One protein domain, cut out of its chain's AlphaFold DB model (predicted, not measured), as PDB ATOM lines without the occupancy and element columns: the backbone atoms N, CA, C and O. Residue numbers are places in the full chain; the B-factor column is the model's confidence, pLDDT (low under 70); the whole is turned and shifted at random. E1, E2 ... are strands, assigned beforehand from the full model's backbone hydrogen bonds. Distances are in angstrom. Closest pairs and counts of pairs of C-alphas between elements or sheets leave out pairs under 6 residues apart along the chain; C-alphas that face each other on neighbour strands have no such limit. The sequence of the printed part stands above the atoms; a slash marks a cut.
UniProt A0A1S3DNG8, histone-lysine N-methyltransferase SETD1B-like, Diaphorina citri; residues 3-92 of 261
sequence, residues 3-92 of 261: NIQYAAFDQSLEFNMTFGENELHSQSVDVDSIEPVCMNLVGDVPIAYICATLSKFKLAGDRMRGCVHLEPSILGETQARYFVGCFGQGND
ATOM      1  N   ASN A   3       0.888 -43.885 -36.947       77.31
ATOM      2  CA  ASN A   3       1.164 -45.173 -37.558       77.31
ATOM      3  C   ASN A   3       2.301 -45.833 -36.783       77.31
ATOM      4  O   ASN A   3       3.319 -45.197 -36.523       77.31
ATOM      5  N   ILE A   4       2.092 -47.079 -36.374       73.62
ATOM      6  CA  ILE A   4       3.062 -47.836 -35.586       73.62
ATOM      7  C   ILE A   4       3.385 -49.104 -36.353       73.62
ATOM      8  O   ILE A   4       2.484 -49.888 -36.670       73.62
ATOM      9  N   GLN A   5       4.665 -49.299 -36.640       77.00
ATOM     10  CA  GLN A   5       5.170 -50.472 -37.332       77.00
ATOM     11  C   GLN A   5       6.211 -51.178 -36.468       77.00
ATOM     12  O   GLN A   5       7.120 -50.557 -35.933       77.00
ATOM     13  N   TYR A   6       6.071 -52.495 -36.325       75.31
ATOM     14  CA  TYR A   6       7.053 -53.306 -35.616       75.31
ATOM     15  C   TYR A   6       8.084 -53.884 -36.586       75.31
ATOM     16  O   TYR A   6       7.738 -54.675 -37.471       75.31
ATOM     17  N   ALA A   7       9.348 -53.520 -36.388       73.69
ATOM     18  CA  ALA A   7      10.490 -54.065 -37.102       73.69
ATOM     19  C   ALA A   7      11.104 -55.214 -36.287       73.69
ATOM     20  O   ALA A   7      11.989 -55.029 -35.455       73.69
ATOM     21  N   ALA A   8      10.628 -56.436 -36.544       64.81
ATOM     22  CA  ALA A   8      11.024 -57.625 -35.783       64.81
ATOM     23  C   ALA A   8      12.529 -57.953 -35.851       64.81
ATOM     24  O   ALA A   8      13.055 -58.549 -34.915       64.81
ATOM     25  N   PHE A   9      13.215 -57.584 -36.938       67.06
ATOM     26  CA  PHE A   9      14.649 -57.850 -37.108       67.06
ATOM     27  C   PHE A   9      15.515 -57.044 -36.144       67.06
ATOM     28  O   PHE A   9      16.492 -57.574 -35.623       67.06
ATOM     29  N   ASP A  10      15.105 -55.806 -35.877       70.94
ATOM     30  CA  ASP A  10      15.853 -54.860 -35.053       70.94
ATOM     31  C   ASP A  10      15.235 -54.717 -33.656       70.94
ATOM     32  O   ASP A  10      15.665 -53.873 -32.884       70.94
ATOM     33  N   GLN A  11      14.204 -55.517 -33.341       77.12
ATOM     34  CA  GLN A  11      13.409 -55.423 -32.107       77.12
ATOM     35  C   GLN A  11      12.971 -53.984 -31.796       77.12
ATOM     36  O   GLN A  11      12.878 -53.574 -30.638       77.12
ATOM     37  N   SER A  12      12.668 -53.226 -32.849       79.00
ATOM     38  CA  SER A  12      12.361 -51.806 -32.764       79.00
ATOM     39  C   SER A  12      10.952 -51.506 -33.260       79.00
ATOM     40  O   SER A  12      10.330 -52.245 -34.033       79.00
ATOM     41  N   LEU A  13      10.418 -50.411 -32.747       79.88
ATOM     42  CA  LEU A  13       9.133 -49.846 -33.096       79.88
ATOM     43  C   LEU A  13       9.348 -48.563 -33.863       79.88
ATOM     44  O   LEU A  13       9.866 -47.603 -33.310       79.88
ATOM     45  N   GLU A  14       8.895 -48.532 -35.106       83.81
ATOM     46  CA  GLU A  14       8.861 -47.315 -35.896       83.81
ATOM     47  C   GLU A  14       7.530 -46.595 -35.666       83.81
ATOM     48  O   GLU A  14       6.439 -47.120 -35.925       83.81
ATOM     49  N   PHE A  15       7.631 -45.379 -35.146       81.56
ATOM     50  CA  PHE A  15       6.528 -44.467 -34.908       81.56
ATOM     51  C   PHE A  15       6.540 -43.391 -35.971       81.56
ATOM     52  O   PHE A  15       7.416 -42.533 -35.975       81.56
ATOM     53  N   ASN A  16       5.517 -43.387 -36.816       83.38
ATOM     54  CA  ASN A  16       5.317 -42.351 -37.813       83.38
ATOM     55  C   ASN A  16       4.053 -41.549 -37.480       83.38
ATOM     56  O   ASN A  16       2.924 -42.057 -37.502       83.38
ATOM     57  N   MET A  17       4.243 -40.280 -37.131       79.88
ATOM     58  CA  MET A  17       3.162 -39.346 -36.857       79.88
ATOM     59  C   MET A  17       2.883 -38.499 -38.096       79.88
ATOM     60  O   MET A  17       3.739 -37.768 -38.584       79.88
ATOM     61  N   THR A  18       1.641 -38.555 -38.570       80.25
ATOM     62  CA  THR A  18       1.171 -37.814 -39.749       80.25
ATOM     63  C   THR A  18       0.028 -36.876 -39.387       80.25
ATOM     64  O   THR A  18      -0.841 -37.214 -38.573       80.25
ATOM     65  N   PHE A  19      -0.034 -35.718 -40.036       74.31
ATOM     66  CA  PHE A  19      -1.177 -34.809 -39.970       74.31
ATOM     67  C   PHE A  19      -1.659 -34.482 -41.383       74.31
ATOM     68  O   PHE A  19      -0.918 -33.933 -42.198       74.31
ATOM     69  N   GLY A  20      -2.901 -34.866 -41.690       78.38
ATOM     70  CA  GLY A  20      -3.386 -34.896 -43.068       78.38
ATOM     71  C   GLY A  20      -2.544 -35.854 -43.913       78.38
ATOM     72  O   GLY A  20      -2.496 -37.050 -43.622       78.38
ATOM     73  N   GLU A  21      -1.874 -35.307 -44.925       78.19
ATOM     74  CA  GLU A  21      -0.991 -36.027 -45.855       78.19
ATOM     75  C   GLU A  21       0.501 -35.841 -45.536       78.19
ATOM     76  O   GLU A  21       1.348 -36.474 -46.161       78.19
ATOM     77  N   ASN A  22       0.832 -34.995 -44.558       73.69
ATOM     78  CA  ASN A  22       2.213 -34.671 -44.229       73.69
ATOM     79  C   ASN A  22       2.725 -35.567 -43.100       73.69
ATOM     80  O   ASN A  22       2.095 -35.679 -42.042       73.69
ATOM     81  N   GLU A  23       3.889 -36.172 -43.318       81.81
ATOM     82  CA  GLU A  23       4.682 -36.778 -42.254       81.81
ATOM     83  C   GLU A  23       5.273 -35.668 -41.392       81.81
ATOM     84  O   GLU A  23       6.002 -34.806 -41.879       81.81
ATOM     85  N   LEU A  24       4.899 -35.666 -40.117       77.31
ATOM     86  CA  LEU A  24       5.389 -34.683 -39.163       77.31
ATOM     87  C   LEU A  24       6.650 -35.182 -38.457       77.31
ATOM     88  O   LEU A  24       7.531 -34.386 -38.144       77.31
ATOM     89  N   HIS A  25       6.720 -36.482 -38.161       81.75
ATOM     90  CA  HIS A  25       7.850 -37.078 -37.459       81.75
ATOM     91  C   HIS A  25       7.869 -38.596 -37.637       81.75
ATOM     92  O   HIS A  25       6.819 -39.234 -37.528       81.75
ATOM     93  N   SER A  26       9.059 -39.158 -37.843       84.31
ATOM     94  CA  SER A  26       9.307 -40.596 -37.800       84.31
ATOM     95  C   SER A  26      10.462 -40.889 -36.846       84.31
ATOM     96  O   SER A  26      11.518 -40.260 -36.945       84.31
ATOM     97  N   GLN A  27      10.256 -41.812 -35.909       84.25
ATOM     98  CA  GLN A  27      11.275 -42.239 -34.952       84.25
ATOM     99  C   GLN A  27      11.166 -43.737 -34.688       84.25
ATOM    100  O   GLN A  27      10.075 -44.251 -34.451       84.25
ATOM    101  N   SER A  28      12.310 -44.419 -34.658       83.56
ATOM    102  CA  SER A  28      12.402 -45.802 -34.196       83.56
ATOM    103  C   SER A  28      12.817 -45.849 -32.728       83.56
ATOM    104  O   SER A  28      13.732 -45.133 -32.325       83.56
ATOM    105  N   VAL A  29      12.146 -46.684 -31.936       82.19
ATOM    106  CA  VAL A  29      12.397 -46.864 -30.500       82.19
ATOM    107  C   VAL A  29      12.553 -48.347 -30.197       82.19
ATOM    108  O   VAL A  29      11.783 -49.165 -30.701       82.19
ATOM    109  N   ASP A  30      13.522 -48.703 -29.362       83.12
ATOM    110  CA  ASP A  30      13.716 -50.087 -28.936       83.12
ATOM    111  C   ASP A  30      12.550 -50.568 -28.071       83.12
ATOM    112  O   ASP A  30      12.049 -49.858 -27.193       83.12
ATOM    113  N   VAL A  31      12.119 -51.811 -28.293       78.62
ATOM    114  CA  VAL A  31      10.976 -52.378 -27.564       78.62
ATOM    115  C   VAL A  31      11.263 -52.571 -26.068       78.62
ATOM    116  O   VAL A  31      10.333 -52.540 -25.258       78.62
ATOM    117  N   ASP A  32      12.530 -52.706 -25.684       79.19
ATOM    118  CA  ASP A  32      12.936 -52.852 -24.282       79.19
ATOM    119  C   ASP A  32      12.970 -51.518 -23.519       79.19
ATOM    120  O   ASP A  32      12.879 -51.504 -22.290       79.19
ATOM    121  N   SER A  33      13.050 -50.389 -24.232       78.94
ATOM    122  CA  SER A  33      13.141 -49.046 -23.654       78.94
ATOM    123  C   SER A  33      12.216 -48.084 -24.391       78.94
ATOM    124  O   SER A  33      12.655 -47.169 -25.086       78.94
ATOM    125  N   ILE A  34      10.908 -48.306 -24.245       79.69
ATOM    126  CA  ILE A  34       9.880 -47.499 -24.909       79.69
ATOM    127  C   ILE A  34       9.770 -46.138 -24.226       79.69
ATOM    128  O   ILE A  34       8.929 -45.911 -23.350       79.69
ATOM    129  N   GLU A  35      10.639 -45.232 -24.644       85.50
ATOM    130  CA  GLU A  35      10.562 -43.827 -24.288       85.50
ATOM    131  C   GLU A  35       9.446 -43.120 -25.081       85.50
ATOM    132  O   GLU A  35       9.072 -43.548 -26.179       85.50
ATOM    133  N   PRO A  36       8.873 -42.035 -24.533       86.56
ATOM    134  CA  PRO A  36       7.971 -41.162 -25.273       86.56
ATOM    135  C   PRO A  36       8.609 -40.615 -26.554       86.56
ATOM    136  O   PRO A  36       9.695 -40.040 -26.520       86.56
ATOM    137  N   VAL A  37       7.885 -40.701 -27.670       86.88
ATOM    138  CA  VAL A  37       8.289 -40.079 -28.940       86.88
ATOM    139  C   VAL A  37       7.757 -38.653 -28.967       86.88
ATOM    140  O   VAL A  37       6.546 -38.452 -29.068       86.88
ATOM    141  N   CYS A  38       8.636 -37.660 -28.852       87.06
ATOM    142  CA  CYS A  38       8.253 -36.252 -28.730       87.06
ATOM    143  C   CYS A  38       8.590 -35.438 -29.981       87.06
ATOM    144  O   CYS A  38       9.665 -35.560 -30.560       87.06
ATOM    145  N   MET A  39       7.683 -34.536 -30.351       85.94
ATOM    146  CA  MET A  39       7.838 -33.611 -31.471       85.94
ATOM    147  C   MET A  39       7.625 -32.178 -30.995       85.94
ATOM    148  O   MET A  39       6.667 -31.905 -30.272       85.94
ATOM    149  N   ASN A  40       8.495 -31.259 -31.416       86.62
ATOM    150  CA  ASN A  40       8.298 -29.829 -31.192       86.62
ATOM    151  C   ASN A  40       7.225 -29.293 -32.152       86.62
ATOM    152  O   ASN A  40       7.285 -29.528 -33.357       86.62
ATOM    153  N   LEU A  41       6.249 -28.568 -31.613       79.62
ATOM    154  CA  LEU A  41       5.167 -27.951 -32.379       79.62
ATOM    155  C   LEU A  41       5.520 -26.542 -32.871       79.62
ATOM    156  O   LEU A  41       4.872 -26.032 -33.783       79.62
ATOM    157  N   VAL A  42       6.520 -25.894 -32.264       77.19
ATOM    158  CA  VAL A  42       6.858 -24.480 -32.489       77.19
ATOM    159  C   VAL A  42       8.292 -24.361 -33.011       77.19
ATOM    160  O   VAL A  42       9.173 -23.820 -32.351       77.19
ATOM    161  N   GLY A  43       8.518 -24.863 -34.228       74.12
ATOM    162  CA  GLY A  43       9.772 -24.683 -34.969       74.12
ATOM    163  C   GLY A  43      11.027 -24.966 -34.134       74.12
ATOM    164  O   GLY A  43      11.112 -25.984 -33.452       74.12
ATOM    165  N   ASP A  44      11.988 -24.041 -34.168       76.00
ATOM    166  CA  ASP A  44      13.270 -24.176 -33.464       76.00
ATOM    167  C   ASP A  44      13.182 -23.876 -31.960       76.00
ATOM    168  O   ASP A  44      14.146 -24.102 -31.227       76.00
ATOM    169  N   VAL A  45      12.050 -23.345 -31.477       76.31
ATOM    170  CA  VAL A  45      11.932 -22.883 -30.092       76.31
ATOM    171  C   VAL A  45      11.218 -23.948 -29.248       76.31
ATOM    172  O   VAL A  45      10.054 -24.256 -29.503       76.31
ATOM    173  N   PRO A  46      11.878 -24.517 -28.225       77.19
ATOM    174  CA  PRO A  46      11.406 -25.665 -27.445       77.19
ATOM    175  C   PRO A  46      10.283 -25.340 -26.435       77.19
ATOM    176  O   PRO A  46      10.366 -25.714 -25.266       77.19
ATOM    177  N   ILE A  47       9.246 -24.601 -26.839       85.50
ATOM    178  CA  ILE A  47       8.201 -24.112 -25.917       85.50
ATOM    179  C   ILE A  47       7.028 -25.083 -25.811       85.50
ATOM    180  O   ILE A  47       6.458 -25.222 -24.728       85.50
ATOM    181  N   ALA A  48       6.656 -25.746 -26.906       87.25
ATOM    182  CA  ALA A  48       5.516 -26.651 -26.926       87.25
ATOM    183  C   ALA A  48       5.846 -27.930 -27.690       87.25
ATOM    184  O   ALA A  48       6.309 -27.891 -28.827       87.25
ATOM    185  N   TYR A  49       5.548 -29.062 -27.071       89.31
ATOM    186  CA  TYR A  49       5.791 -30.383 -27.620       89.31
ATOM    187  C   TYR A  49       4.517 -31.199 -27.607       89.31
ATOM    188  O   TYR A  49       3.640 -30.982 -26.775       89.31
ATOM    189  N   ILE A  50       4.445 -32.184 -28.488       89.12
ATOM    190  CA  ILE A  50       3.506 -33.288 -28.360       89.12
ATOM    191  C   ILE A  50       4.296 -34.583 -28.257       89.12
ATOM    192  O   ILE A  50       5.121 -34.884 -29.115       89.12
ATOM    193  N   CYS A  51       4.054 -35.336 -27.192       89.06
ATOM    194  CA  CYS A  51       4.672 -36.634 -26.983       89.06
ATOM    195  C   CYS A  51       3.646 -37.740 -27.211       89.06
ATOM    196  O   CYS A  51       2.545 -37.708 -26.661       89.06
ATOM    197  N   ALA A  52       3.995 -38.727 -28.025       90.06
ATOM    198  CA  ALA A  52       3.272 -39.980 -28.115       90.06
ATOM    199  C   ALA A  52       3.832 -40.941 -27.065       90.06
ATOM    200  O   ALA A  52       4.995 -41.337 -27.128       90.06
ATOM    201  N   THR A  53       2.997 -41.325 -26.103       89.62
ATOM    202  CA  THR A  53       3.351 -42.310 -25.080       89.62
ATOM    203  C   THR A  53       2.615 -43.615 -25.331       89.62
ATOM    204  O   THR A  53       1.416 -43.634 -25.638       89.62
ATOM    205  N   LEU A  54       3.329 -44.730 -25.190       88.06
ATOM    206  CA  LEU A  54       2.712 -46.046 -25.185       88.06
ATOM    207  C   LEU A  54       2.356 -46.462 -23.763       88.06
ATOM    208  O   LEU A  54       3.160 -46.390 -22.840       88.06
ATOM    209  N   SER A  55       1.131 -46.943 -23.590       87.81
ATOM    210  CA  SER A  55       0.655 -47.543 -22.352       87.81
ATOM    211  C   SER A  55       0.202 -48.977 -22.595       87.81
ATOM    212  O   SER A  55      -0.168 -49.361 -23.708       87.81
ATOM    213  N   LYS A  56       0.238 -49.795 -21.534       84.06
ATOM    214  CA  LYS A  56      -0.165 -51.215 -21.572       84.06
ATOM    215  C   LYS A  56       0.542 -52.011 -22.674       84.06
ATOM    216  O   LYS A  56      -0.019 -52.974 -23.203       84.06
ATOM    217  N   PHE A  57       1.758 -51.595 -23.002       84.06
ATOM    218  CA  PHE A  57       2.564 -52.246 -24.002       84.06
ATOM    219  C   PHE A  57       2.948 -53.651 -23.536       84.06
ATOM    220  O   PHE A  57       3.395 -53.839 -22.403       84.06
ATOM    221  N   LYS A  58       2.723 -54.647 -24.392       84.00
ATOM    222  CA  LYS A  58       3.142 -56.028 -24.164       84.00
ATOM    223  C   LYS A  58       3.626 -56.630 -25.473       84.00
ATOM    224  O   LYS A  58       2.842 -56.735 -26.420       84.00
ATOM    225  N   LEU A  59       4.875 -57.084 -25.463       79.12
ATOM    226  CA  LEU A  59       5.440 -57.961 -26.476       79.12
ATOM    227  C   LEU A  59       5.316 -59.415 -25.994       79.12
ATOM    228  O   LEU A  59       5.693 -59.734 -24.867       79.12
ATOM    229  N   ALA A  60       4.729 -60.289 -26.807       74.25
ATOM    230  CA  ALA A  60       4.598 -61.717 -26.530       74.25
ATOM    231  C   ALA A  60       4.920 -62.509 -27.806       74.25
ATOM    232  O   ALA A  60       4.041 -62.747 -28.640       74.25
ATOM    233  N   GLY A  61       6.191 -62.891 -27.963       73.12
ATOM    234  CA  GLY A  61       6.713 -63.438 -29.220       73.12
ATOM    235  C   GLY A  61       6.582 -62.414 -30.349       73.12
ATOM    236  O   GLY A  61       6.892 -61.243 -30.157       73.12
ATOM    237  N   ASP A  62       6.023 -62.827 -31.486       67.12
ATOM    238  CA  ASP A  62       5.797 -61.952 -32.653       67.12
ATOM    239  C   ASP A  62       4.535 -61.084 -32.539       67.12
ATOM    240  O   ASP A  62       4.086 -60.484 -33.518       67.12
ATOM    241  N   ARG A  63       3.889 -61.076 -31.367       72.56
ATOM    242  CA  ARG A  63       2.650 -60.337 -31.144       72.56
ATOM    243  C   ARG A  63       2.892 -59.164 -30.230       72.56
ATOM    244  O   ARG A  63       3.393 -59.313 -29.116       72.56
ATOM    245  N   MET A  64       2.433 -58.012 -30.677       79.56
ATOM    246  CA  MET A  64       2.546 -56.772 -29.939       79.56
ATOM    247  C   MET A  64       1.170 -56.183 -29.722       79.56
ATOM    248  O   MET A  64       0.346 -56.147 -30.633       79.56
ATOM    249  N   ARG A  65       0.923 -55.690 -28.515       85.88
ATOM    250  CA  ARG A  65      -0.250 -54.871 -28.225       85.88
ATOM    251  C   ARG A  65       0.142 -53.684 -27.375       85.88
ATOM    252  O   ARG A  65       0.987 -53.811 -26.494       85.88
ATOM    253  N   GLY A  66      -0.514 -52.563 -27.603       87.69
ATOM    254  CA  GLY A  66      -0.274 -51.342 -26.855       87.69
ATOM    255  C   GLY A  66      -1.378 -50.334 -27.099       87.69
ATOM    256  O   GLY A  66      -2.202 -50.484 -27.999       87.69
ATOM    257  N   CYS A  67      -1.410 -49.310 -26.268       87.12
ATOM    258  CA  CYS A  67      -2.311 -48.184 -26.400       87.12
ATOM    259  C   CYS A  67      -1.498 -46.907 -26.539       87.12
ATOM    260  O   CYS A  67      -0.501 -46.736 -25.852       87.12
ATOM    261  N   VAL A  68      -1.926 -46.018 -27.426       88.69
ATOM    262  CA  VAL A  68      -1.250 -44.758 -27.719       88.69
ATOM    263  C   VAL A  68      -1.989 -43.631 -27.022       88.69
ATOM    264  O   VAL A  68      -3.212 -43.499 -27.154       88.69
ATOM    265  N   HIS A  69      -1.236 -42.800 -26.315       91.06
ATOM    266  CA  HIS A  69      -1.699 -41.527 -25.792       91.06
ATOM    267  C   HIS A  69      -0.878 -40.389 -26.396       91.06
ATOM    268  O   HIS A  69       0.306 -40.558 -26.667       91.06
ATOM    269  N   LEU A  70      -1.508 -39.236 -26.595       90.25
ATOM    270  CA  LEU A  70      -0.834 -37.991 -26.938       90.25
ATOM    271  C   LEU A  70      -0.837 -37.065 -25.733       90.25
ATOM    272  O   LEU A  70      -1.880 -36.813 -25.130       90.25
ATOM    273  N   GLU A  71       0.336 -36.558 -25.408       93.00
ATOM    274  CA  GLU A  71       0.600 -35.710 -24.259       93.00
ATOM    275  C   GLU A  71       1.223 -34.412 -24.763       93.00
ATOM    276  O   GLU A  71       2.434 -34.358 -24.992       93.00
ATOM    277  N   PRO A  72       0.416 -33.370 -25.025       90.12
ATOM    278  CA  PRO A  72       0.968 -32.055 -25.262       90.12
ATOM    279  C   PRO A  72       1.580 -31.508 -23.976       90.12
ATOM    280  O   PRO A  72       0.953 -31.530 -22.911       90.12
ATOM    281  N   SER A  73       2.782 -30.969 -24.106       90.19
ATOM    282  CA  SER A  73       3.529 -30.334 -23.031       90.19
ATOM    283  C   SER A  73       3.890 -28.910 -23.429       90.19
ATOM    284  O   SER A  73       4.285 -28.662 -24.566       90.19
ATOM    285  N   ILE A  74       3.769 -27.975 -22.495       89.06
ATOM    286  CA  ILE A  74       4.155 -26.571 -22.674       89.06
ATOM    287  C   ILE A  74       5.132 -26.232 -21.555       89.06
ATOM    288  O   ILE A  74       4.866 -26.550 -20.399       89.06
ATOM    289  N   LEU A  75       6.275 -25.631 -21.897       87.81
ATOM    290  CA  LEU A  75       7.340 -25.285 -20.944       87.81
ATOM    291  C   LEU A  75       7.801 -26.479 -20.082       87.81
ATOM    292  O   LEU A  75       8.149 -26.325 -18.918       87.81
ATOM    293  N   GLY A  76       7.796 -27.682 -20.667       85.00
ATOM    294  CA  GLY A  76       8.188 -28.922 -19.990       85.00
ATOM    295  C   GLY A  76       7.085 -29.589 -19.165       85.00
ATOM    296  O   GLY A  76       7.279 -30.712 -18.710       85.00
ATOM    297  N   GLU A  77       5.915 -28.966 -19.019       88.31
ATOM    298  CA  GLU A  77       4.806 -29.524 -18.244       88.31
ATOM    299  C   GLU A  77       3.728 -30.119 -19.149       88.31
ATOM    300  O   GLU A  77       3.178 -29.429 -20.016       88.31
ATOM    301  N   THR A  78       3.380 -31.386 -18.918       91.44
ATOM    302  CA  THR A  78       2.271 -32.056 -19.608       91.44
ATOM    303  C   THR A  78       0.945 -31.409 -19.238       91.44
ATOM    304  O   THR A  78       0.508 -31.446 -18.090       91.44
ATOM    305  N   GLN A  79       0.276 -30.844 -20.238       92.88
ATOM    306  CA  GLN A  79      -0.968 -30.103 -20.056       92.88
ATOM    307  C   GLN A  79      -2.190 -31.025 -20.056       92.88
ATOM    308  O   GLN A  79      -3.175 -30.781 -19.362       92.88
ATOM    309  N   ALA A  80      -2.146 -32.089 -20.860       89.75
ATOM    310  CA  ALA A  80      -3.249 -33.029 -21.011       89.75
ATOM    311  C   ALA A  80      -2.754 -34.390 -21.505       89.75
ATOM    312  O   ALA A  80      -1.636 -34.522 -21.994       89.75
ATOM    313  N   ARG A  81      -3.623 -35.402 -21.417       91.62
ATOM    314  CA  ARG A  81      -3.384 -36.738 -21.964       91.62
ATOM    315  C   ARG A  81      -4.588 -37.194 -22.775       91.62
ATOM    316  O   ARG A  81      -5.662 -37.430 -22.223       91.62
ATOM    317  N   TYR A  82      -4.398 -37.367 -24.074       88.25
ATOM    318  CA  TYR A  82      -5.434 -37.780 -25.012       88.25
ATOM    319  C   TYR A  82      -5.233 -39.234 -25.400       88.25
ATOM    320  O   TYR A  82      -4.225 -39.593 -25.999       88.25
ATOM    321  N   PHE A  83      -6.191 -40.094 -25.067       88.12
ATOM    322  CA  PHE A  83      -6.182 -41.469 -25.553       88.12
ATOM    323  C   PHE A  83      -6.499 -41.482 -27.050       88.12
ATOM    324  O   PHE A  83      -7.574 -41.040 -27.448       88.12
ATOM    325  N   VAL A  84      -5.573 -41.982 -27.867       85.25
ATOM    326  CA  VAL A  84      -5.764 -42.084 -29.320       85.25
ATOM    327  C   VAL A  84      -6.437 -43.407 -29.659       85.25
ATOM    328  O   VAL A  84      -7.427 -43.440 -30.376       85.25
ATOM    329  N   GLY A  85      -5.923 -44.512 -29.127       83.62
ATOM    330  CA  GLY A  85      -6.458 -45.839 -29.406       83.62
ATOM    331  C   GLY A  85      -5.464 -46.933 -29.058       83.62
ATOM    332  O   GLY A  85      -4.332 -46.657 -28.668       83.62
ATOM    333  N   CYS A  86      -5.884 -48.186 -29.199       82.88
ATOM    334  CA  CYS A  86      -5.012 -49.335 -28.991       82.88
ATOM    335  C   CYS A  86      -4.780 -50.083 -30.295       82.88
ATOM    336  O   CYS A  86      -5.668 -50.175 -31.140       82.88
ATOM    337  N   PHE A  87      -3.583 -50.636 -30.424       80.94
ATOM    338  CA  PHE A  87      -3.180 -51.494 -31.520       80.94
ATOM    339  C   PHE A  87      -2.827 -52.880 -30.992       80.94
ATOM    340  O   PHE A  87      -2.455 -53.073 -29.830       80.94
ATOM    341  N   GLY A  88      -2.974 -53.855 -31.877       76.50
ATOM    342  CA  GLY A  88      -2.603 -55.236 -31.650       76.50
ATOM    343  C   GLY A  88      -2.162 -55.819 -32.976       76.50
ATOM    344  O   GLY A  88      -3.009 -56.067 -33.831       76.50
ATOM    345  N   GLN A  89      -0.861 -56.010 -33.157       67.25
ATOM    346  CA  GLN A  89      -0.313 -56.602 -34.363       67.25
ATOM    347  C   GLN A  89       0.038 -58.063 -34.081       67.25
ATOM    348  O   GLN A  89       0.781 -58.378 -33.150       67.25
ATOM    349  N   GLY A  90      -0.577 -58.959 -34.853       61.06
ATOM    350  CA  GLY A  90      -0.116 -60.336 -34.989       61.06
ATOM    351  C   GLY A  90       1.041 -60.421 -35.982       61.06
ATOM    352  O   GLY A  90       1.456 -59.409 -36.528       61.06
ATOM    353  N   ASN A  91       1.486 -61.646 -36.251       48.59
ATOM    354  CA  ASN A  91       2.654 -62.071 -37.036       48.59
ATOM    355  C   ASN A  91       2.755 -61.510 -38.486       48.59
ATOM    356  O   ASN A  91       3.613 -61.937 -39.253       48.59
ATOM    357  N   ASP A  92       1.863 -60.605 -38.885       49.62
ATOM    358  CA  ASP A  92       1.771 -59.965 -40.193       49.62
ATOM    359  C   ASP A  92       2.346 -58.536 -40.090       49.62
ATOM    360  O   ASP A  92       1.644 -57.523 -40.018       49.62
TER     361      ASP A  92
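Overview. This is residues 3 to 92 of the 261 residues of the protein "histone-lysine N-methyltransferase SETD1B-like" of Diaphorina citri (UniProt A0A1S3DNG8). Two antiparallel sheets lie partly face to face as a sandwich, their strands crossed at 45 degrees: the small sheet E1 - E2 - E3 covers part of the longer, twisted sheet E4 - E5 - E6 - E7. The long hairpin of E5 and E6 runs along the longest axis. The printed part has 90 residues, with seven named strands, E1 to E7 in chain order, and no named helix; the class is all strand. The whole is compact, with a radius of gyration of the C-alphas of 13.7 A, and elongated, spanning 40 by 24 by 24 A.

Arrangement. E1, residues 3 to 7, E2, residues 12 to 19, and E3, residues 22 to 30, form a meander, each strand the antiparallel neighbour of the one before. Within hydrogen-bond range are N 5 and O 14, 2.9 A, and N 15 and O 27, 2.8 A. A short link leads to the other sheet and E4, residues 37 to 40; the closest C-alphas of E3 and E4, His 25 and Met 39, are 6.9 A apart. A second meander joins E4, E5, residues 48 to 60, E6, residues 63 to 74, and E7, residues 82 to 89, with N 39 and O 50 at 2.9 A, N 53 and O 69 at 2.9 A, and N 68 and O 85 at 2.8 A. E5 bends by 52 degrees at residue 56. E1 and E7 are near each other, while E2 and E5 are apart.

Along the chain. E1 begins at C-alpha 3 (1.164, -45.173, -37.558). E5 measures 35.1 A and E6 34.8 A. E7 ends at C-alpha 89 (-0.313, -56.602, -34.363).

Size, cuts and confidence. The C-alphas farthest apart, Val 45 and Gly 61, are 40.9 A apart. The printed part has no cut and no long link. pLDDT is under 70 at residues 8 to 9, 62 and 89 to 92.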